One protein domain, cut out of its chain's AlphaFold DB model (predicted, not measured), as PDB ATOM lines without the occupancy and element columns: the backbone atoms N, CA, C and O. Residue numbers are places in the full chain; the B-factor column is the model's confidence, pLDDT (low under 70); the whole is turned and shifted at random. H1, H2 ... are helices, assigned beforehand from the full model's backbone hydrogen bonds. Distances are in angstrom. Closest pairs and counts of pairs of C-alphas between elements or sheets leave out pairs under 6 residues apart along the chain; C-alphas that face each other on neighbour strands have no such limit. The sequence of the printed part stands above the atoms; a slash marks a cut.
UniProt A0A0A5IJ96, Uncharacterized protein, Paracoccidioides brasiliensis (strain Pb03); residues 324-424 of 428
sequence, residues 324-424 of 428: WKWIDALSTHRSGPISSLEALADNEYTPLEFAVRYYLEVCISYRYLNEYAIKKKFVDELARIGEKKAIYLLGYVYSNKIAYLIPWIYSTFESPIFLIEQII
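This is residues 324 to 424 of the 428 residues of an uncharacterized protein of Paracoccidioides brasiliensis (strain Pb03) (UniProt A0A0A5IJ96). H3 and H5 lie side by side as the core of a small helical body, with H4 set steeply to both and the short helices H6 and H7 towards one end. At the other end a loop arm, residues 328 to 347 with H2 in it, reaches away from the body and adds to its length, and H1 sits near the base of this arm. The printed part has 101 residues with seven named helices, H1 to H7 in chain order, and no named strand; the class is all helix. It is compact by its radius of gyration of the C-alphas, 14.6 A, yet elongated, spanning 45 by 24 by 23 A.

Find C-alpha 324 at (-43.124, 3.687, 30.123), where H1, residues 324 to 327, begins. Go on to H2, residues 340 to 344, then to H3, residues 354 to 365, 16.0 A long from C-alpha 354 at (-51.669, 4.853, 41.563). H4, residues 376 to 384, measures 12.3 A, and H5, residues 387 to 400, 20.2 A. H6 is residues 406 to 411; H7, residues 416 to 423, ends at C-alpha 423 at (-57.121, -17.713, 43.712).

H1 and H4 only just touch, with 3 pairs of C-alphas within 8 A, the closest Trp 326 and Lys 376 at 6.3 A. H2 touches no helix. H3 and H5 touch, closest at the C-alphas of Val 356 and Ile 391, 5.4 A, at a shallow tilt of 20 degrees, the same way. H4 and H5 are close but not clearly touching, closest at the C-alphas of Leu 382 and Ala 390, 5.5 A, at a steep tilt of 58 degrees. H6 touches no helix; H7 is near H5, with the C-alphas of Lys 389 and Ile 420 6.9 A apart. Every O i to N i+4 pair is within hydrogen-bond range in H2 to H7; H1 is too short for one.

The farthest C-alphas, Gly 336 and Gln 422, are 47.1 A apart. The printed part has no cut, and the link H1 to H2 is long. Look for pLDDT under 70 at residues 330 to 347 and 405 to 424.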
ATOM      1  N   TRP A 324     -43.002   2.255  29.877       88.88
ATOM      2  CA  TRP A 324     -43.124   3.687  30.123       88.88
ATOM      3  C   TRP A 324     -43.844   4.431  29.001       88.88
ATOM      4  O   TRP A 324     -44.496   5.418  29.276       88.88
ATOM      5  N   LYS A 325     -43.769   3.943  27.755       87.25
ATOM      6  CA  LYS A 325     -44.481   4.517  26.608       87.25
ATOM      7  C   LYS A 325     -46.001   4.565  26.816       87.25
ATOM      8  O   LYS A 325     -46.637   5.455  26.277       87.25
ATOM      9  N   TRP A 326     -46.560   3.606  27.550       89.12
ATOM     10  CA  TRP A 326     -48.008   3.471  27.720       89.12
ATOM     11  C   TRP A 326     -48.490   3.925  29.095       89.12
ATOM     12  O   TRP A 326     -49.644   4.293  29.227       89.12
ATOM     13  N   ILE A 327     -47.641   3.907  30.127       89.25
ATOM     14  CA  ILE A 327     -48.062   4.264  31.496       89.25
ATOM     15  C   ILE A 327     -47.706   5.692  31.905       89.25
ATOM     16  O   ILE A 327     -48.176   6.155  32.941       89.25
ATOM     17  N   ASP A 328     -46.874   6.388  31.132       85.88
ATOM     18  CA  ASP A 328     -46.519   7.781  31.376       85.88
ATOM     19  C   ASP A 328     -47.228   8.698  30.370       85.88
ATOM     20  O   ASP A 328     -47.237   8.433  29.172       85.88
ATOM     21  N   ALA A 329     -47.792   9.808  30.851       77.38
ATOM     22  CA  ALA A 329     -48.444  10.783  29.982       77.38
ATOM     23  C   ALA A 329     -47.430  11.442  29.028       77.38
ATOM     24  O   ALA A 329     -46.295  11.718  29.431       77.38
ATOM     25  N   LEU A 330     -47.837  11.784  27.801       68.31
ATOM     26  CA  LEU A 330     -47.001  12.446  26.781       68.31
ATOM     27  C   LEU A 330     -46.177  13.638  27.292       68.31
ATOM     28  O   LEU A 330     -45.028  13.809  26.877       68.31
ATOM     29  N   SER A 331     -46.719  14.431  28.226       61.75
ATOM     30  CA  SER A 331     -46.039  15.585  28.847       61.75
ATOM     31  C   SER A 331     -44.723  15.206  29.526       61.75
ATOM     32  O   SER A 331     -43.811  16.016  29.651       61.75
ATOM     33  N   THR A 332     -44.594  13.947  29.924       62.47
ATOM     34  CA  THR A 332     -43.398  13.395  30.548       62.47
ATOM     35  C   THR A 332     -42.412  12.816  29.520       62.47
ATOM     36  O   THR A 332     -41.254  12.568  29.843       62.47
ATOM     37  N   HIS A 333     -42.818  12.602  28.267       59.84
ATOM     38  CA  HIS A 333     -41.945  12.077  27.212       59.84
ATOM     39  C   HIS A 333     -41.195  13.166  26.444       59.84
ATOM     40  O   HIS A 333     -40.164  12.867  25.837       59.84
ATOM     41  N   ARG A 334     -41.679  14.412  26.478       60.38
ATOM     42  CA  ARG A 334     -41.077  15.551  25.775       60.38
ATOM     43  C   ARG A 334     -40.548  16.600  26.748       60.38
ATOM     44  O   ARG A 334     -41.045  16.767  27.853       60.38
ATOM     45  N   SER A 335     -39.523  17.319  26.308       56.31
ATOM     46  CA  SER A 335     -38.911  18.448  27.016       56.31
ATOM     47  C   SER A 335     -39.529  19.805  26.640       56.31
ATOM     48  O   SER A 335     -38.916  20.836  26.891       56.31
ATOM     49  N   GLY A 336     -40.718  19.821  26.025       59.56
ATOM     50  CA  GLY A 336     -41.413  21.036  25.583       59.56
ATOM     51  C   GLY A 336     -42.913  21.003  25.907       59.56
ATOM     52  O   GLY A 336     -43.448  19.919  26.152       59.56
ATOM     53  N   PRO A 337     -43.585  22.170  25.928       53.62
ATOM     54  CA  PRO A 337     -45.008  22.265  26.240       53.62
ATOM     55  C   PRO A 337     -45.841  21.534  25.183       53.62
ATOM     56  O   PRO A 337     -45.612  21.682  23.984       53.62
ATOM     57  N   ILE A 338     -46.798  20.731  25.643       59.25
ATOM     58  CA  ILE A 338     -47.719  19.978  24.787       59.25
ATOM     59  C   ILE A 338     -49.039  20.736  24.730       59.25
ATOM     60  O   ILE A 338     -49.532  21.205  25.757       59.25
ATOM     61  N   SER A 339     -49.605  20.862  23.530       68.12
ATOM     62  CA  SER A 339     -50.951  21.406  23.365       68.12
ATOM     63  C   SER A 339     -51.967  20.489  24.050       68.12
ATOM     64  O   SER A 339     -51.908  19.271  23.895       68.12
ATOM     65  N   SER A 340     -52.933  21.051  24.775       65.12
ATOM     66  CA  SER A 340     -53.995  20.285  25.448       65.12
ATOM     67  C   SER A 340     -54.768  19.363  24.495       65.12
ATOM     68  O   SER A 340     -55.186  18.281  24.897       65.12
ATOM     69  N   LEU A 341     -54.895  19.742  23.219       65.25
ATOM     70  CA  LEU A 341     -55.513  18.919  22.177       65.25
ATOM     71  C   LEU A 341     -54.642  17.717  21.775       65.25
ATOM     72  O   LEU A 341     -55.154  16.631  21.531       65.25
ATOM     73  N   GLU A 342     -53.323  17.901  21.733       64.19
ATOM     74  CA  GLU A 342     -52.358  16.846  21.399       64.19
ATOM     75  C   GLU A 342     -52.254  15.821  22.542       64.19
ATOM     76  O   GLU A 342     -52.096  14.632  22.291       64.19
ATOM     77  N   ALA A 343     -52.435  16.263  23.793       61.59
ATOM     78  CA  ALA A 343     -52.533  15.380  24.955       61.59
ATOM     79  C   ALA A 343     -53.809  14.514  24.951       61.59
ATOM     80  O   ALA A 343     -53.773  13.380  25.418       61.59
ATOM     81  N   LEU A 344     -54.924  15.026  24.416       62.28
ATOM     82  CA  LEU A 344     -56.179  14.275  24.266       62.28
ATOM     83  C   LEU A 344     -56.159  13.305  23.075       62.28
ATOM     84  O   LEU A 344     -56.905  12.333  23.070       62.28
ATOM     85  N   ALA A 345     -55.316  13.562  22.072       62.62
ATOM     86  CA  ALA A 345     -55.149  12.700  20.902       62.62
ATOM     87  C   ALA A 345     -54.248  11.474  21.164       62.62
ATOM     88  O   ALA A 345     -54.015  10.670  20.256       62.62
ATOM     89  N   ASP A 346     -53.718  11.330  22.381       67.25
ATOM     90  CA  ASP A 346     -52.822  10.240  22.748       67.25
ATOM     91  C   ASP A 346     -53.563   8.923  22.965       67.25
ATOM     92  O   ASP A 346     -54.018   8.595  24.058       67.25
ATOM     93  N   ASN A 347     -53.641   8.127  21.906       67.88
ATOM     94  CA  ASN A 347     -54.242   6.799  21.964       67.88
ATOM     95  C   ASN A 347     -53.289   5.723  22.520       67.88
ATOM     96  O   ASN A 347     -53.658   4.542  22.568       67.88
ATOM     97  N   GLU A 348     -52.046   6.069  22.871       80.81
ATOM     98  CA  GLU A 348     -51.060   5.107  23.371       80.81
ATOM     99  C   GLU A 348     -50.975   5.078  24.900       80.81
ATOM    100  O   GLU A 348     -50.615   4.029  25.441       80.81
ATOM    101  N   TYR A 349     -51.343   6.166  25.577       86.56
ATOM    102  CA  TYR A 349     -51.385   6.253  27.034       86.56
ATOM    103  C   TYR A 349     -52.596   5.520  27.633       86.56
ATOM    104  O   TYR A 349     -53.739   5.722  27.227       86.56
ATOM    105  N   THR A 350     -52.333   4.704  28.650       88.38
ATOM    106  CA  THR A 350     -53.330   3.965  29.425       88.38
ATOM    107  C   THR A 350     -53.190   4.371  30.894       88.38
ATOM    108  O   THR A 350     -52.201   3.997  31.540       88.38
ATOM    109  N   PRO A 351     -54.143   5.141  31.452       88.12
ATOM    110  CA  PRO A 351     -54.087   5.562  32.844       88.12
ATOM    111  C   PRO A 351     -54.260   4.355  33.770       88.12
ATOM    112  O   PRO A 351     -55.218   3.592  33.656       88.12
ATOM    113  N   LEU A 352     -53.317   4.191  34.695       91.44
ATOM    114  CA  LEU A 352     -53.380   3.199  35.762       91.44
ATOM    115  C   LEU A 352     -53.597   3.908  37.094       91.44
ATOM    116  O   LEU A 352     -52.937   4.913  37.369       91.44
ATOM    117  N   GLU A 353     -54.453   3.333  37.939       93.38
ATOM    118  CA  GLU A 353     -54.578   3.753  39.334       93.38
ATOM    119  C   GLU A 353     -53.218   3.709  40.034       93.38
ATOM    120  O   GLU A 353     -52.392   2.823  39.771       93.38
ATOM    121  N   PHE A 354     -52.980   4.663  40.939       92.75
ATOM    122  CA  PHE A 354     -51.669   4.853  41.563       92.75
ATOM    123  C   PHE A 354     -51.133   3.562  42.193       92.75
ATOM    124  O   PHE A 354     -49.968   3.217  41.990       92.75
ATOM    125  N   ALA A 355     -51.978   2.815  42.906       94.75
ATOM    126  CA  ALA A 355     -51.570   1.578  43.558       94.75
ATOM    127  C   ALA A 355     -51.178   0.486  42.547       94.75
ATOM    128  O   ALA A 355     -50.154  -0.175  42.721       94.75
ATOM    129  N   VAL A 356     -51.931   0.332  41.450       94.75
ATOM    130  CA  VAL A 356     -51.598  -0.618  40.371       94.75
ATOM    131  C   VAL A 356     -50.266  -0.248  39.735       94.75
ATOM    132  O   VAL A 356     -49.387  -1.097  39.570       94.75
ATOM    133  N   ARG A 357     -50.093   1.039  39.418       94.00
ATOM    134  CA  ARG A 357     -48.851   1.564  38.857       94.00
ATOM    135  C   ARG A 357     -47.672   1.323  39.799       94.00
ATOM    136  O   ARG A 357     -46.640   0.832  39.353       94.00
ATOM    137  N   TYR A 358     -47.828   1.609  41.088       94.12
ATOM    138  CA  TYR A 358     -46.794   1.382  42.095       94.12
ATOM    139  C   TYR A 358     -46.363  -0.090  42.144       94.12
ATOM    140  O   TYR A 358     -45.174  -0.386  42.040       94.12
ATOM    141  N   TYR A 359     -47.310  -1.030  42.219       93.88
ATOM    142  CA  TYR A 359     -46.992  -2.463  42.216       93.88
ATOM    143  C   TYR A 359     -46.313  -2.922  40.917       93.88
ATOM    144  O   TYR A 359     -45.420  -3.774  40.953       93.88
ATOM    145  N   LEU A 360     -46.689  -2.345  39.773       93.44
ATOM    146  CA  LEU A 360     -46.035  -2.618  38.496       93.44
ATOM    147  C   LEU A 360     -44.581  -2.127  38.515       93.44
ATOM    148  O   LEU A 360     -43.672  -2.877  38.155       93.44
ATOM    149  N   GLU A 361     -44.348  -0.900  38.986       92.81
ATOM    150  CA  GLU A 361     -43.008  -0.333  39.155       92.81
ATOM    151  C   GLU A 361     -42.155  -1.161  40.130       92.81
ATOM    152  O   GLU A 361     -40.979  -1.400  39.851       92.81
ATOM    153  N   VAL A 362     -42.743  -1.683  41.212       91.94
ATOM    154  CA  VAL A 362     -42.089  -2.631  42.131       91.94
ATOM    155  C   VAL A 362     -41.677  -3.908  41.393       91.94
ATOM    156  O   VAL A 362     -40.517  -4.314  41.455       91.94
ATOM    157  N   CYS A 363     -42.573  -4.531  40.628       91.25
ATOM    158  CA  CYS A 363     -42.232  -5.740  39.872       91.25
ATOM    159  C   CYS A 363     -41.104  -5.494  38.853       91.25
ATOM    160  O   CYS A 363     -40.257  -6.366  38.639       91.25
ATOM    161  N   ILE A 364     -41.051  -4.301  38.255       90.56
ATOM    162  CA  ILE A 364     -39.984  -3.896  37.329       90.56
ATOM    163  C   ILE A 364     -38.682  -3.566  38.079       90.56
ATOM    164  O   ILE A 364     -37.586  -3.849  37.588       90.56
ATOM    165  N   SER A 365     -38.747  -2.950  39.261       88.44
ATOM    166  CA  SER A 365     -37.564  -2.604  40.063       88.44
ATOM    167  C   SER A 365     -36.821  -3.857  40.527       88.44
ATOM    168  O   SER A 365     -35.613  -3.949  40.307       88.44
ATOM    169  N   TYR A 366     -37.556  -4.860  41.019       87.88
ATOM    170  CA  TYR A 366     -37.034  -6.182  41.383       87.88
ATOM    171  C   TYR A 366     -36.765  -7.101  40.186       87.88
ATOM    172  O   TYR A 366     -36.192  -8.173  40.353       87.88
ATOM    173  N   ARG A 367     -37.119  -6.662  38.969       84.75
ATOM    174  CA  ARG A 367     -36.907  -7.381  37.700       84.75
ATOM    175  C   ARG A 367     -37.689  -8.686  37.566       84.75
ATOM    176  O   ARG A 367     -37.335  -9.529  36.744       84.75
ATOM    177  N   TYR A 368     -38.769  -8.834  38.323       86.44
ATOM    178  CA  TYR A 368     -39.735  -9.907  38.105       86.44
ATOM    179  C   TYR A 368     -40.478  -9.713  36.782       86.44
ATOM    180  O   TYR A 368     -40.825 -10.685  36.118       86.44
ATOM    181  N   LEU A 369     -40.638  -8.454  36.360       89.06
ATOM    182  CA  LEU A 369     -41.104  -8.079  35.029       89.06
ATOM    183  C   LEU A 369     -40.038  -7.268  34.292       89.06
ATOM    184  O   LEU A 369     -39.406  -6.371  34.851       89.06
ATOM    185  N   ASN A 370     -39.861  -7.569  33.007       86.94
ATOM    186  CA  ASN A 370     -38.940  -6.843  32.143       86.94
ATOM    187  C   ASN A 370     -39.673  -5.718  31.393       86.94
ATOM    188  O   ASN A 370     -40.571  -5.980  30.594       86.94
ATOM    189  N   GLU A 371     -39.243  -4.469  31.596       89.12
ATOM    190  CA  GLU A 371     -39.836  -3.266  30.989       89.12
ATOM    191  C   GLU A 371     -39.901  -3.284  29.451       89.12
ATOM    192  O   GLU A 371     -40.777  -2.645  28.871       89.12
ATOM    193  N   TYR A 372     -38.997  -4.019  28.796       87.69
ATOM    194  CA  TYR A 372     -38.935  -4.166  27.337       87.69
ATOM    195  C   TYR A 372     -39.834  -5.298  26.812       87.69
ATOM    196  O   TYR A 372     -40.231  -5.307  25.639       87.69
ATOM    197  N   ALA A 373     -40.156  -6.264  27.676       85.88
ATOM    198  CA  ALA A 373     -41.059  -7.359  27.347       85.88
ATOM    199  C   ALA A 373     -42.533  -6.939  27.474       85.88
ATOM    200  O   ALA A 373     -43.377  -7.504  26.780       85.88
ATOM    201  N   ILE A 374     -42.844  -5.949  28.324       87.44
ATOM    202  CA  ILE A 374     -44.216  -5.459  28.507       87.44
ATOM    203  C   ILE A 374     -44.679  -4.828  27.194       87.44
ATOM    204  O   ILE A 374     -43.918  -4.115  26.540       87.44
ATOM    205  N   LYS A 375     -45.917  -5.123  26.793       86.62
ATOM    206  CA  LYS A 375     -46.587  -4.552  25.617       86.62
ATOM    207  C   LYS A 375     -47.861  -3.836  26.046       86.62
ATOM    208  O   LYS A 375     -48.405  -4.148  27.103       86.62
ATOM    209  N   LYS A 376     -48.371  -2.943  25.193       86.81
ATOM    210  CA  LYS A 376     -49.588  -2.161  25.464       86.81
ATOM    211  C   LYS A 376     -50.755  -3.027  25.953       86.81
ATOM    212  O   LYS A 376     -51.321  -2.740  26.996       86.81
ATOM    213  N   LYS A 377     -50.998  -4.169  25.295       86.00
ATOM    214  CA  LYS A 377     -52.057  -5.126  25.665       86.00
ATOM    215  C   LYS A 377     -52.025  -5.538  27.145       86.00
ATOM    216  O   LYS A 377     -53.072  -5.769  27.725       86.00
ATOM    217  N   PHE A 378     -50.843  -5.664  27.758       87.94
ATOM    218  CA  PHE A 378     -50.733  -6.011  29.182       87.94
ATOM    219  C   PHE A 378     -51.184  -4.849  30.071       87.94
ATOM    220  O   PHE A 378     -51.885  -5.060  31.050       87.94
ATOM    221  N   VAL A 379     -50.798  -3.626  29.709       90.69
ATOM    222  CA  VAL A 379     -51.173  -2.407  30.434       90.69
ATOM    223  C   VAL A 379     -52.679  -2.159  30.329       90.69
ATOM    224  O   VAL A 379     -53.325  -1.916  31.343       90.69
ATOM    225  N   ASP A 380     -53.241  -2.298  29.125       89.56
ATOM    226  CA  ASP A 380     -54.683  -2.176  28.877       89.56
ATOM    227  C   ASP A 380     -55.474  -3.190  29.708       89.56
ATOM    228  O   ASP A 380     -56.507  -2.868  30.292       89.56
ATOM    229  N   GLU A 381     -54.953  -4.408  29.826       86.12
ATOM    230  CA  GLU A 381     -55.585  -5.448  30.622       86.12
ATOM    231  C   GLU A 381     -55.495  -5.173  32.131       86.12
ATOM    232  O   GLU A 381     -56.486  -5.358  32.836       86.12
ATOM    233  N   LEU A 382     -54.361  -4.666  32.634       89.75
ATOM    234  CA  LEU A 382     -54.242  -4.225  34.031       89.75
ATOM    235  C   LEU A 382     -55.257  -3.127  34.373       89.75
ATOM    236  O   LEU A 382     -55.819  -3.144  35.467       89.75
ATOM    237  N   ALA A 383     -55.514  -2.203  33.443       89.56
ATOM    238  CA  ALA A 383     -56.545  -1.183  33.610       89.56
ATOM    239  C   ALA A 383     -57.956  -1.798  33.608       89.56
ATOM    240  O   ALA A 383     -58.795  -1.445  34.437       89.56
ATOM    241  N   ARG A 384     -58.216  -2.763  32.716       89.38
ATOM    242  CA  ARG A 384     -59.534  -3.390  32.530       89.38
ATOM    243  C   ARG A 384     -59.991  -4.239  33.720       89.38
ATOM    244  O   ARG A 384     -61.178  -4.254  34.032       89.38
ATOM    245  N   ILE A 385     -59.083  -4.969  34.374       86.31
ATOM    246  CA  ILE A 385     -59.437  -5.907  35.463       86.31
ATOM    247  C   ILE A 385     -59.751  -5.224  36.803       86.31
ATOM    248  O   ILE A 385     -60.228  -5.887  37.728       86.31
ATOM    249  N   GLY A 386     -59.517  -3.913  36.894       86.88
ATOM    250  CA  GLY A 386     -59.767  -3.099  38.079       86.88
ATOM    251  C   GLY A 386     -58.667  -3.195  39.139       86.88
ATOM    252  O   GLY A 386     -57.929  -4.178  39.236       86.88
ATOM    253  N   GLU A 387     -58.588  -2.159  39.976       92.31
ATOM    254  CA  GLU A 387     -57.487  -1.928  40.918       92.31
ATOM    255  C   GLU A 387     -57.200  -3.127  41.837       92.31
ATOM    256  O   GLU A 387     -56.078  -3.634  41.859       92.31
ATOM    257  N   LYS A 388     -58.215  -3.636  42.550       90.69
ATOM    258  CA  LYS A 388     -58.044  -4.734  43.523       90.69
ATOM    259  C   LYS A 388     -57.429  -5.984  42.891       90.69
ATOM    260  O   LYS A 388     -56.540  -6.604  43.470       90.69
ATOM    261  N   LYS A 389     -57.899  -6.351  41.697       87.38
ATOM    262  CA  LYS A 389     -57.473  -7.572  41.008       87.38
ATOM    263  C   LYS A 389     -56.086  -7.408  40.387       87.38
ATOM    264  O   LYS A 389     -55.267  -8.321  40.468       87.38
ATOM    265  N   ALA A 390     -55.798  -6.229  39.837       89.94
ATOM    266  CA  ALA A 390     -54.482  -5.897  39.305       89.94
ATOM    267  C   ALA A 390     -53.400  -5.867  40.398       89.94
ATOM    268  O   ALA A 390     -52.326  -6.440  40.209       89.94
ATOM    269  N   ILE A 391     -53.693  -5.274  41.563       91.69
ATOM    270  CA  ILE A 391     -52.794  -5.305  42.729       91.69
ATOM    271  C   ILE A 391     -52.542  -6.745  43.169       91.69
ATOM    272  O   ILE A 391     -51.396  -7.106  43.416       91.69
ATOM    273  N   TYR A 392     -53.585  -7.577  43.235       87.88
ATOM    274  CA  TYR A 392     -53.442  -8.981  43.615       87.88
ATOM    275  C   TYR A 392     -52.510  -9.744  42.662       87.88
ATOM    276  O   TYR A 392     -51.567 -10.396  43.108       87.88
ATOM    277  N   LEU A 393     -52.717  -9.603  41.347       86.81
ATOM    278  CA  LEU A 393     -51.878 -10.221  40.315       86.81
ATOM    279  C   LEU A 393     -50.405  -9.798  40.442       86.81
ATOM    280  O   LEU A 393     -49.506 -10.639  40.449       86.81
ATOM    281  N   LEU A 394     -50.143  -8.495  40.557       90.44
ATOM    282  CA  LEU A 394     -48.780  -7.969  40.680       90.44
ATOM    283  C   LEU A 394     -48.155  -8.322  42.039       90.44
ATOM    284  O   LEU A 394     -46.961  -8.609  42.123       90.44
ATOM    285  N   GLY A 395     -48.960  -8.374  43.099       88.88
ATOM    286  CA  GLY A 395     -48.551  -8.855  44.414       88.88
ATOM    287  C   GLY A 395     -48.160 -10.334  44.390       88.88
ATOM    288  O   GLY A 395     -47.165 -10.714  45.006       88.88
ATOM    289  N   TYR A 396     -48.875 -11.163  43.628       85.31
ATOM    290  CA  TYR A 396     -48.533 -12.570  43.412       85.31
ATOM    291  C   TYR A 396     -47.202 -12.720  42.661       85.31
ATOM    292  O   TYR A 396     -46.311 -13.443  43.115       85.31
ATOM    293  N   VAL A 397     -47.020 -11.961  41.572       86.62
ATOM    294  CA  VAL A 397     -45.741 -11.882  40.840       86.62
ATOM    295  C   VAL A 397     -44.592 -11.535  41.791       86.62
ATOM    296  O   VAL A 397     -43.567 -12.218  41.795       86.62
ATOM    297  N   TYR A 398     -44.785 -10.522  42.637       86.19
ATOM    298  CA  TYR A 398     -43.808 -10.112  43.641       86.19
ATOM    299  C   TYR A 398     -43.529 -11.199  44.693       86.19
ATOM    300  O   TYR A 398     -42.373 -11.430  45.048       86.19
ATOM    301  N   SER A 399     -44.568 -11.887  45.172       84.06
ATOM    302  CA  SER A 399     -44.470 -12.885  46.249       84.06
ATOM    303  C   SER A 399     -43.697 -14.134  45.832       84.06
ATOM    304  O   SER A 399     -42.936 -14.675  46.631       84.06
ATOM    305  N   ASN A 400     -43.826 -14.545  44.568       81.50
ATOM    306  CA  ASN A 400     -43.101 -15.698  44.030       81.50
ATOM    307  C   ASN A 400     -41.612 -15.426  43.784       81.50
ATOM    308  O   ASN A 400     -40.835 -16.371  43.696       81.50
ATOM    309  N   LYS A 401     -41.201 -14.156  43.675       82.31
ATOM    310  CA  LYS A 401     -39.797 -13.740  43.514       82.31
ATOM    311  C   LYS A 401     -39.054 -14.403  42.341       82.31
ATOM    312  O   LYS A 401     -37.836 -14.566  42.386       82.31
ATOM    313  N   ILE A 402     -39.780 -14.755  41.280       77.31
ATOM    314  CA  ILE A 402     -39.230 -15.299  40.032       77.31
ATOM    315  C   ILE A 402     -39.406 -14.301  38.884       77.31
ATOM    316  O   ILE A 402     -40.301 -13.458  38.904       77.31
ATOM    317  N   ALA A 403     -38.538 -14.385  37.876       74.88
ATOM    318  CA  ALA A 403     -38.667 -13.592  36.658       74.88
ATOM    319  C   ALA A 403     -39.698 -14.227  35.719       74.88
ATOM    320  O   ALA A 403     -39.584 -15.404  35.380       74.88
ATOM    321  N   TYR A 404     -40.677 -13.446  35.266       71.31
ATOM    322  CA  TYR A 404     -41.731 -13.926  34.379       71.31
ATOM    323  C   TYR A 404     -41.508 -13.490  32.932       71.31
ATOM    324  O   TYR A 404     -41.226 -12.327  32.628       71.31
ATOM    325  N   LEU A 405     -41.724 -14.439  32.022       63.97
ATOM    326  CA  LEU A 405     -41.850 -14.186  30.593       63.97
ATOM    327  C   LEU A 405     -43.248 -13.650  30.299       63.97
ATOM    328  O   LEU A 405     -44.244 -14.317  30.548       63.97
ATOM    329  N   ILE A 406     -43.347 -12.461  29.721       59.53
ATOM    330  CA  ILE A 406     -44.651 -11.839  29.450       59.53
ATOM    331  C   ILE A 406     -45.505 -12.628  28.442       59.53
ATOM    332  O   ILE A 406     -46.708 -12.729  28.661       59.53
ATOM    333  N   PRO A 407     -44.939 -13.286  27.412       49.31
ATOM    334  CA  PRO A 407     -45.685 -14.260  26.612       49.31
ATOM    335  C   PRO A 407     -46.271 -15.421  27.430       49.31
ATOM    336  O   PRO A 407     -47.372 -15.864  27.127       49.31
ATOM    337  N   TRP A 408     -45.602 -15.866  28.498       46.97
ATOM    338  CA  TRP A 408     -46.143 -16.858  29.437       46.97
ATOM    339  C   TRP A 408     -47.279 -16.257  30.283       46.97
ATOM    340  O   TRP A 408     -48.307 -16.899  30.451       46.97
ATOM    341  N   ILE A 409     -47.172 -14.978  30.677       52.03
ATOM    342  CA  ILE A 409     -48.281 -14.216  31.291       52.03
ATOM    343  C   ILE A 409     -49.498 -14.085  30.352       52.03
ATOM    344  O   ILE A 409     -50.619 -13.953  30.820       52.03
ATOM    345  N   TYR A 410     -49.324 -14.161  29.033       45.53
ATOM    346  CA  TYR A 410     -50.458 -14.210  28.103       45.53
ATOM    347  C   TYR A 410     -50.958 -15.636  27.829       45.53
ATOM    348  O   TYR A 410     -52.159 -15.836  27.704       45.53
ATOM    349  N   SER A 411     -50.053 -16.615  27.706       39.69
ATOM    350  CA  SER A 411     -50.362 -17.988  27.273       39.69
ATOM    351  C   SER A 411     -50.867 -18.895  28.394       39.69
ATOM    352  O   SER A 411     -51.656 -19.791  28.126       39.69
ATOM    353  N   THR A 412     -50.410 -18.707  29.630       44.16
ATOM    354  CA  THR A 412     -50.921 -19.447  30.797       44.16
ATOM    355  C   THR A 412     -52.203 -18.806  31.340       44.16
ATOM    356  O   THR A 412     -52.924 -19.421  32.118       44.16
ATOM    357  N   PHE A 413     -52.521 -17.585  30.902       51.59
ATOM    358  CA  PHE A 413     -53.582 -16.757  31.465       51.59
ATOM    359  C   PHE A 413     -54.466 -16.188  30.342       51.59
ATOM    360  O   PHE A 413     -54.553 -14.973  30.159       51.59
ATOM    361  N   GLU A 414     -55.139 -17.075  29.593       40.47
ATOM    362  CA  GLU A 414     -56.079 -16.746  28.494       40.47
ATOM    363  C   GLU A 414     -57.228 -15.800  28.893       40.47
ATOM    364  O   GLU A 414     -57.944 -15.269  28.047       40.47
ATOM    365  N   SER A 415     -57.365 -15.505  30.178       42.88
ATOM    366  CA  SER A 415     -58.005 -14.306  30.690       42.88
ATOM    367  C   SER A 415     -57.492 -14.115  32.116       42.88
ATOM    368  O   SER A 415     -57.540 -15.078  32.888       42.88
ATOM    369  N   PRO A 416     -57.043 -12.925  32.550       43.72
ATOM    370  CA  PRO A 416     -56.679 -12.723  33.954       43.72
ATOM    371  C   PRO A 416     -57.851 -12.993  34.909       43.72
ATOM    372  O   PRO A 416     -57.624 -13.207  36.096       43.72
ATOM    373  N   ILE A 417     -59.089 -13.038  34.387       42.66
ATOM    374  CA  ILE A 417     -60.315 -13.460  35.085       42.66
ATOM    375  C   ILE A 417     -60.162 -14.858  35.704       42.66
ATOM    376  O   ILE A 417     -60.572 -15.054  36.844       42.66
ATOM    377  N   PHE A 418     -59.509 -15.800  35.020       37.88
ATOM    378  CA  PHE A 418     -59.421 -17.193  35.478       37.88
ATOM    379  C   PHE A 418     -58.560 -17.352  36.741       37.88
ATOM    380  O   PHE A 418     -58.811 -18.208  37.584       37.88
ATOM    381  N   LEU A 419     -57.571 -16.474  36.919       39.84
ATOM    382  CA  LEU A 419     -56.710 -16.454  38.100       39.84
ATOM    383  C   LEU A 419     -57.378 -15.747  39.290       39.84
ATOM    384  O   LEU A 419     -57.109 -16.076  40.440       39.84
ATOM    385  N   ILE A 420     -58.297 -14.818  39.026       40.03
ATOM    386  CA  ILE A 420     -59.139 -14.218  40.066       40.03
ATOM    387  C   ILE A 420     -60.094 -15.276  40.635       40.03
ATOM    388  O   ILE A 420     -60.279 -15.316  41.844       40.03
ATOM    389  N   GLU A 421     -60.654 -16.151  39.799       37.94
ATOM    390  CA  GLU A 421     -61.568 -17.216  40.242       37.94
ATOM    391  C   GLU A 421     -60.850 -18.420  40.869       37.94
ATOM    392  O   GLU A 421     -61.380 -19.029  41.792       37.94
ATOM    393  N   GLN A 422     -59.633 -18.762  40.428       38.00
ATOM    394  CA  GLN A 422     -58.871 -19.858  41.044       38.00
ATOM    395  C   GLN A 422     -58.138 -19.464  42.327       38.00
ATOM    396  O   GLN A 422     -57.875 -20.330  43.161       38.00
ATOM    397  N   ILE A 423     -57.805 -18.183  42.503       38.25
ATOM    398  CA  ILE A 423     -57.121 -17.713  43.712       38.25
ATOM    399  C   ILE A 423     -58.097 -17.092  44.734       38.25
ATOM    400  O   ILE A 423     -57.774 -16.998  45.919       38.25
ATOM    401  N   ILE A 424     -59.331 -16.772  44.329       38.03
ATOM    402  CA  ILE A 424     -60.443 -16.466  45.238       38.03
ATOM    403  C   ILE A 424     -61.461 -17.617  45.178       38.03
ATOM    404  O   ILE A 424     -62.356 -17.587  44.331       38.03
TER     405      ILE A 424